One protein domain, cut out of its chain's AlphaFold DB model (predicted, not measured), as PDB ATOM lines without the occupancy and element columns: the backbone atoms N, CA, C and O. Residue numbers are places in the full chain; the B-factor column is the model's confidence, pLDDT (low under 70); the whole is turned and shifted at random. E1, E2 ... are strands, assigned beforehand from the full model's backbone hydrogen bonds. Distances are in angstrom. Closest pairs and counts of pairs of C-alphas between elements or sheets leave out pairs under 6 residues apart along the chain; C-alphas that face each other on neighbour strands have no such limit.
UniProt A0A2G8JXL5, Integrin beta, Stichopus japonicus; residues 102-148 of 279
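Overview. This is residues 102 to 148 of the 279 residues of the protein "Integrin beta" of Stichopus japonicus (UniProt A0A2G8JXL5). With little regular structure, this is a narrow rod whose chain runs lengthwise three times: out through E1 to a loop near Gly 116, back through E2 to a turn near Gly 135, then out again along residues 136 to 148. E1 and E2 form a hairpin, a two-stranded antiparallel sheet in the order E1 - E2. The printed part has 47 residues, 11 in named elements, with no named helix; the class is all strand. It is only just loose, close to extended, with a radius of gyration of the C-alphas of 13.8 A and spans of 46 by 17 by 10 A.

Along the chain. E1, residues 102 to 107, begins at C-alpha (-14.072, -17.211, -0.743) and is 15.6 A long. E2, residues 127 to 131, ends at C-alpha (-11.341, -17.945, 3.455).

Arrangement. E1 and E2 are antiparallel at 166 degrees; N 104 and O 129 are within hydrogen-bond range at 2.9 A. Residues 123 to 124 pair antiparallel with residues 143 to 144.

Size, cuts and confidence. The C-alphas farthest apart, of Gly 116 and Gly 135, are 46.5 A apart. The printed part has no cut. The link E1 to E2 is long; residues 115 to 118 have pLDDT under 70.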
ATOM      1  N   GLU A 102     -14.587 -18.177   0.227       91.88
ATOM      2  CA  GLU A 102     -14.072 -17.211  -0.743       91.88
ATOM      3  C   GLU A 102     -12.611 -17.502  -1.085       91.88
ATOM      4  O   GLU A 102     -11.802 -17.851  -0.217       91.88
ATOM      5  N   ILE A 103     -12.273 -17.332  -2.367       91.31
ATOM      6  CA  ILE A 103     -10.929 -17.574  -2.893       91.31
ATOM      7  C   ILE A 103     -10.529 -16.463  -3.820       91.31
ATOM      8  O   ILE A 103     -11.176 -16.206  -4.833       91.31
ATOM      9  N   ILE A 104      -9.395 -15.869  -3.491       94.81
ATOM     10  CA  ILE A 104      -8.808 -14.797  -4.265       94.81
ATOM     11  C   ILE A 104      -7.406 -15.242  -4.638       94.81
ATOM     12  O   ILE A 104      -6.564 -15.488  -3.773       94.81
ATOM     13  N   LYS A 105      -7.141 -15.335  -5.937       94.75
ATOM     14  CA  LYS A 105      -5.774 -15.488  -6.424       94.75
ATOM     15  C   LYS A 105      -5.101 -14.122  -6.360       94.75
ATOM     16  O   LYS A 105      -5.543 -13.189  -7.023       94.75
ATOM     17  N   LEU A 106      -4.088 -14.003  -5.514       95.94
ATOM     18  CA  LEU A 106      -3.321 -12.771  -5.334       95.94
ATOM     19  C   LEU A 106      -2.202 -12.672  -6.375       95.94
ATOM     20  O   LEU A 106      -1.923 -11.584  -6.862       95.94
ATOM     21  N   GLU A 107      -1.592 -13.809  -6.714       95.69
ATOM     22  CA  GLU A 107      -0.567 -13.946  -7.753       95.69
ATOM     23  C   GLU A 107      -0.902 -15.192  -8.585       95.69
ATOM     24  O   GLU A 107      -1.027 -16.290  -8.031       95.69
ATOM     25  N   ASP A 108      -1.123 -15.001  -9.890       95.56
ATOM     26  CA  ASP A 108      -1.569 -16.029 -10.849       95.56
ATOM     27  C   ASP A 108      -0.856 -15.871 -12.201       95.56
ATOM     28  O   ASP A 108      -1.472 -15.962 -13.263       95.56
ATOM     29  N   GLU A 109       0.444 -15.583 -12.165       94.25
ATOM     30  CA  GLU A 109       1.256 -15.441 -13.373       94.25
ATOM     31  C   GLU A 109       1.320 -16.770 -14.141       94.25
ATOM     32  O   GLU A 109       1.350 -17.849 -13.540       94.25
ATOM     33  N   GLU A 110       1.298 -16.693 -15.473       93.56
ATOM     34  CA  GLU A 110       1.368 -17.875 -16.335       93.56
ATOM     35  C   GLU A 110       2.726 -18.569 -16.219       93.56
ATOM     36  O   GLU A 110       3.753 -17.945 -15.954       93.56
ATOM     37  N   LEU A 111       2.719 -19.882 -16.448       91.94
ATOM     38  CA  LEU A 111       3.944 -20.672 -16.440       91.94
ATOM     39  C   LEU A 111       4.873 -20.209 -17.568       91.94
ATOM     40  O   LEU A 111       4.444 -20.083 -18.717       91.94
ATOM     41  N   SER A 112       6.144 -19.999 -17.245       87.62
ATOM     42  CA  SER A 112       7.158 -19.478 -18.165       87.62
ATOM     43  C   SER A 112       8.469 -20.248 -18.032       87.62
ATOM     44  O   SER A 112       8.697 -20.948 -17.042       87.62
ATOM     45  N   ASP A 113       9.303 -20.167 -19.061       82.06
ATOM     46  CA  ASP A 113      10.658 -20.720 -19.059       82.06
ATOM     47  C   ASP A 113      11.668 -19.651 -18.619       82.06
ATOM     48  O   ASP A 113      11.341 -18.464 -18.539       82.06
ATOM     49  N   ALA A 114      12.886 -20.069 -18.271       73.81
ATOM     50  CA  ALA A 114      13.921 -19.132 -17.849       73.81
ATOM     51  C   ALA A 114      14.454 -18.370 -19.074       73.81
ATOM     52  O   ALA A 114      15.015 -18.969 -19.988       73.81
ATOM     53  N   GLU A 115      14.315 -17.043 -19.090       69.31
ATOM     54  CA  GLU A 115      14.843 -16.192 -20.163       69.31
ATOM     55  C   GLU A 115      16.000 -15.326 -19.645       69.31
ATOM     56  O   GLU A 115      15.812 -14.272 -19.030       69.31
ATOM     57  N   GLY A 116      17.235 -15.765 -19.902       66.62
ATOM     58  CA  GLY A 116      18.448 -15.034 -19.532       66.62
ATOM     59  C   GLY A 116      18.635 -14.917 -18.015       66.62
ATOM     60  O   GLY A 116      19.101 -15.852 -17.371       66.62
ATOM     61  N   HIS A 117      18.317 -13.747 -17.453       59.94
ATOM     62  CA  HIS A 117      18.341 -13.497 -16.003       59.94
ATOM     63  C   HIS A 117      16.951 -13.547 -15.352       59.94
ATOM     64  O   HIS A 117      16.868 -13.450 -14.128       59.94
ATOM     65  N   ASN A 118      15.877 -13.678 -16.141       66.06
ATOM     66  CA  ASN A 118      14.521 -13.790 -15.616       66.06
ATOM     67  C   ASN A 118      14.229 -15.223 -15.175       66.06
ATOM     68  O   ASN A 118      14.611 -16.196 -15.827       66.06
ATOM     69  N   GLU A 119      13.542 -15.334 -14.046       75.06
ATOM     70  CA  GLU A 119      13.246 -16.607 -13.406       75.06
ATOM     71  C   GLU A 119      12.066 -17.303 -14.083       75.06
ATOM     72  O   GLU A 119      11.086 -16.668 -14.467       75.06
ATOM     73  N   ALA A 120      12.159 -18.627 -14.201       85.56
ATOM     74  CA  ALA A 120      11.067 -19.435 -14.716       85.56
ATOM     75  C   ALA A 120       9.931 -19.542 -13.694       85.56
ATOM     76  O   ALA A 120      10.160 -19.861 -12.522       85.56
ATOM     77  N   ILE A 121       8.694 -19.375 -14.152       89.69
ATOM     78  CA  ILE A 121       7.500 -19.572 -13.332       89.69
ATOM     79  C   ILE A 121       7.038 -21.021 -13.503       89.69
ATOM     80  O   ILE A 121       6.461 -21.395 -14.523       89.69
ATOM     81  N   GLN A 122       7.302 -21.855 -12.494       90.06
ATOM     82  CA  GLN A 122       7.027 -23.301 -12.543       90.06
ATOM     83  C   GLN A 122       5.728 -23.724 -11.843       90.06
ATOM     84  O   GLN A 122       5.275 -24.855 -12.026       90.06
ATOM     85  N   VAL A 123       5.124 -22.835 -11.049       93.56
ATOM     86  CA  VAL A 123       3.894 -23.093 -10.286       93.56
ATOM     87  C   VAL A 123       2.911 -21.944 -10.499       93.56
ATOM     88  O   VAL A 123       3.300 -20.782 -10.413       93.56
ATOM     89  N   GLN A 124       1.642 -22.275 -10.744       95.50
ATOM     90  CA  GLN A 124       0.532 -21.325 -10.880       95.50
ATOM     91  C   GLN A 124      -0.714 -21.872 -10.152       95.50
ATOM     92  O   GLN A 124      -1.065 -23.039 -10.371       95.50
ATOM     93  N   PRO A 125      -1.440 -21.075  -9.342       96.50
ATOM     94  CA  PRO A 125      -1.103 -19.722  -8.876       96.50
ATOM     95  C   PRO A 125       0.053 -19.729  -7.865       96.50
ATOM     96  O   PRO A 125       0.268 -20.726  -7.174       96.50
ATOM     97  N   GLN A 126       0.768 -18.610  -7.740       95.12
ATOM     98  CA  GLN A 126       1.876 -18.460  -6.787       95.12
ATOM     99  C   GLN A 126       1.368 -18.088  -5.392       95.12
ATOM    100  O   GLN A 126       1.944 -18.502  -4.384       95.12
ATOM    101  N   ARG A 127       0.256 -17.343  -5.317       96.31
ATOM    102  CA  ARG A 127      -0.307 -16.900  -4.039       96.31
ATOM    103  C   ARG A 127      -1.826 -16.827  -4.071       96.31
ATOM    104  O   ARG A 127      -2.422 -16.205  -4.949       96.31
ATOM    105  N   VAL A 128      -2.459 -17.431  -3.068       96.12
ATOM    106  CA  VAL A 128      -3.919 -17.510  -2.932       96.12
ATOM    107  C   VAL A 128      -4.322 -17.126  -1.511       96.12
ATOM    108  O   VAL A 128      -3.732 -17.604  -0.546       96.12
ATOM    109  N   SER A 129      -5.337 -16.274  -1.385       95.81
ATOM    110  CA  SER A 129      -6.052 -16.016  -0.137       95.81
ATOM    111  C   SER A 129      -7.306 -16.876  -0.104       95.81
ATOM    112  O   SER A 129      -8.149 -16.789  -0.998       95.81
ATOM    113  N   LEU A 130      -7.413 -17.709   0.924       94.12
ATOM    114  CA  LEU A 130      -8.448 -18.722   1.067       94.12
ATOM    115  C   LEU A 130      -9.181 -18.494   2.389       94.12
ATOM    116  O   LEU A 130      -8.607 -18.666   3.463       94.12
ATOM    117  N   LYS A 131     -10.451 -18.101   2.306       93.88
ATOM    118  CA  LYS A 131     -11.341 -17.945   3.455       93.88
ATOM    119  C   LYS A 131     -12.376 -19.059   3.389       93.88
ATOM    120  O   LYS A 131     -13.313 -18.965   2.612       93.88
ATOM    121  N   ILE A 132     -12.182 -20.122   4.165       92.00
ATOM    122  CA  ILE A 132     -13.050 -21.310   4.144       92.00
ATOM    123  C   ILE A 132     -14.033 -21.280   5.306       92.00
ATOM    124  O   ILE A 132     -13.667 -20.981   6.445       92.00
ATOM    125  N   ARG A 133     -15.282 -21.636   5.014       90.62
ATOM    126  CA  ARG A 133     -16.298 -21.913   6.022       90.62
ATOM    127  C   ARG A 133     -16.048 -23.265   6.701       90.62
ATOM    128  O   ARG A 133     -15.717 -24.247   6.049       90.62
ATOM    129  N   SER A 134     -16.263 -23.342   8.016       86.75
ATOM    130  CA  SER A 134     -16.159 -24.607   8.758       86.75
ATOM    131  C   SER A 134     -17.057 -25.693   8.153       86.75
ATOM    132  O   SER A 134     -18.234 -25.453   7.895       86.75
ATOM    133  N   GLY A 135     -16.494 -26.884   7.938       83.88
ATOM    134  CA  GLY A 135     -17.181 -28.013   7.303       83.88
ATOM    135  C   GLY A 135     -17.241 -27.946   5.774       83.88
ATOM    136  O   GLY A 135     -17.652 -28.922   5.153       83.88
ATOM    137  N   ASP A 136     -16.822 -26.836   5.160       88.19
ATOM    138  CA  ASP A 136     -16.790 -26.694   3.707       88.19
ATOM    139  C   ASP A 136     -15.466 -27.208   3.144       88.19
ATOM    140  O   ASP A 136     -14.412 -27.125   3.779       88.19
ATOM    141  N   THR A 137     -15.523 -27.761   1.937       89.19
ATOM    142  CA  THR A 137     -14.354 -28.301   1.247       89.19
ATOM    143  C   THR A 137     -14.135 -27.535  -0.037       89.19
ATOM    144  O   THR A 137     -15.033 -27.412  -0.866       89.19
ATOM    145  N   HIS A 138     -12.903 -27.076  -0.245       89.75
ATOM    146  CA  HIS A 138     -12.528 -26.433  -1.489       89.75
ATOM    147  C   HIS A 138     -11.358 -27.130  -2.184       89.75
ATOM    148  O   HIS A 138     -10.347 -27.450  -1.561       89.75
ATOM    149  N   THR A 139     -11.469 -27.290  -3.504       92.50
ATOM    150  CA  THR A 139     -10.430 -27.882  -4.351       92.50
ATOM    151  C   THR A 139      -9.630 -26.800  -5.069       92.50
ATOM    152  O   THR A 139     -10.046 -26.292  -6.113       92.50
ATOM    153  N   LEU A 140      -8.440 -26.485  -4.553       92.94
ATOM    154  CA  LEU A 140      -7.499 -25.602  -5.238       92.94
ATOM    155  C   LEU A 140      -6.804 -26.352  -6.384       92.94
ATOM    156  O   LEU A 140      -6.120 -27.350  -6.164       92.94
ATOM    157  N   ARG A 141      -6.956 -25.858  -7.617       93.81
ATOM    158  CA  ARG A 141      -6.242 -26.390  -8.785       93.81
ATOM    159  C   ARG A 141      -4.925 -25.652  -8.972       93.81
ATOM    160  O   ARG A 141      -4.929 -24.440  -9.175       93.81
ATOM    161  N   MET A 142      -3.831 -26.402  -8.957       95.31
ATOM    162  CA  MET A 142      -2.486 -25.899  -9.216       95.31
ATOM    163  C   MET A 142      -1.966 -26.492 -10.523       95.31
ATOM    164  O   MET A 142      -2.170 -27.677 -10.794       95.31
ATOM    165  N   LYS A 143      -1.300 -25.672 -11.334       95.31
ATOM    166  CA  LYS A 143      -0.531 -26.125 -12.493       95.31
ATOM    167  C   LYS A 143       0.947 -26.115 -12.121       95.31
ATOM    168  O   LYS A 143       1.422 -25.145 -11.531       95.31
ATOM    169  N   VAL A 144       1.652 -27.182 -12.480       94.00
ATOM    170  CA  VAL A 144       3.094 -27.317 -12.263       94.00
ATOM    171  C   VAL A 144       3.742 -27.764 -13.565       94.00
ATOM    172  O   VAL A 144       3.236 -28.680 -14.217       94.00
ATOM    173  N   ARG A 145       4.844 -27.120 -13.946       90.06
ATOM    174  CA  ARG A 145       5.644 -27.475 -15.124       90.06
ATOM    175  C   ARG A 145       7.120 -27.261 -14.817       90.06
ATOM    176  O   ARG A 145       7.493 -26.202 -14.327       90.06
ATOM    177  N   GLN A 146       7.945 -28.250 -15.143       84.94
ATOM    178  CA  GLN A 146       9.394 -28.094 -15.104       84.94
ATOM    179  C   GLN A 146       9.829 -27.184 -16.257       84.94
ATOM    180  O   GLN A 146       9.436 -27.422 -17.397       84.94
ATOM    181  N   ALA A 147      10.598 -26.144 -15.951       80.19
ATOM    182  CA  ALA A 147      11.116 -25.226 -16.959       80.19
ATOM    183  C   ALA A 147      12.254 -25.861 -17.767       80.19
ATOM    184  O   ALA A 147      13.060 -26.619 -17.217       80.19
ATOM    185  N   GLU A 148      12.331 -25.519 -19.050       75.38
ATOM    186  CA  GLU A 148      13.476 -25.873 -19.892       75.38
ATOM    187  C   GLU A 148      14.707 -25.017 -19.527       75.38
ATOM    188  O   GLU A 148      14.575 -23.896 -19.036       75.38
TER     189      GLU A 148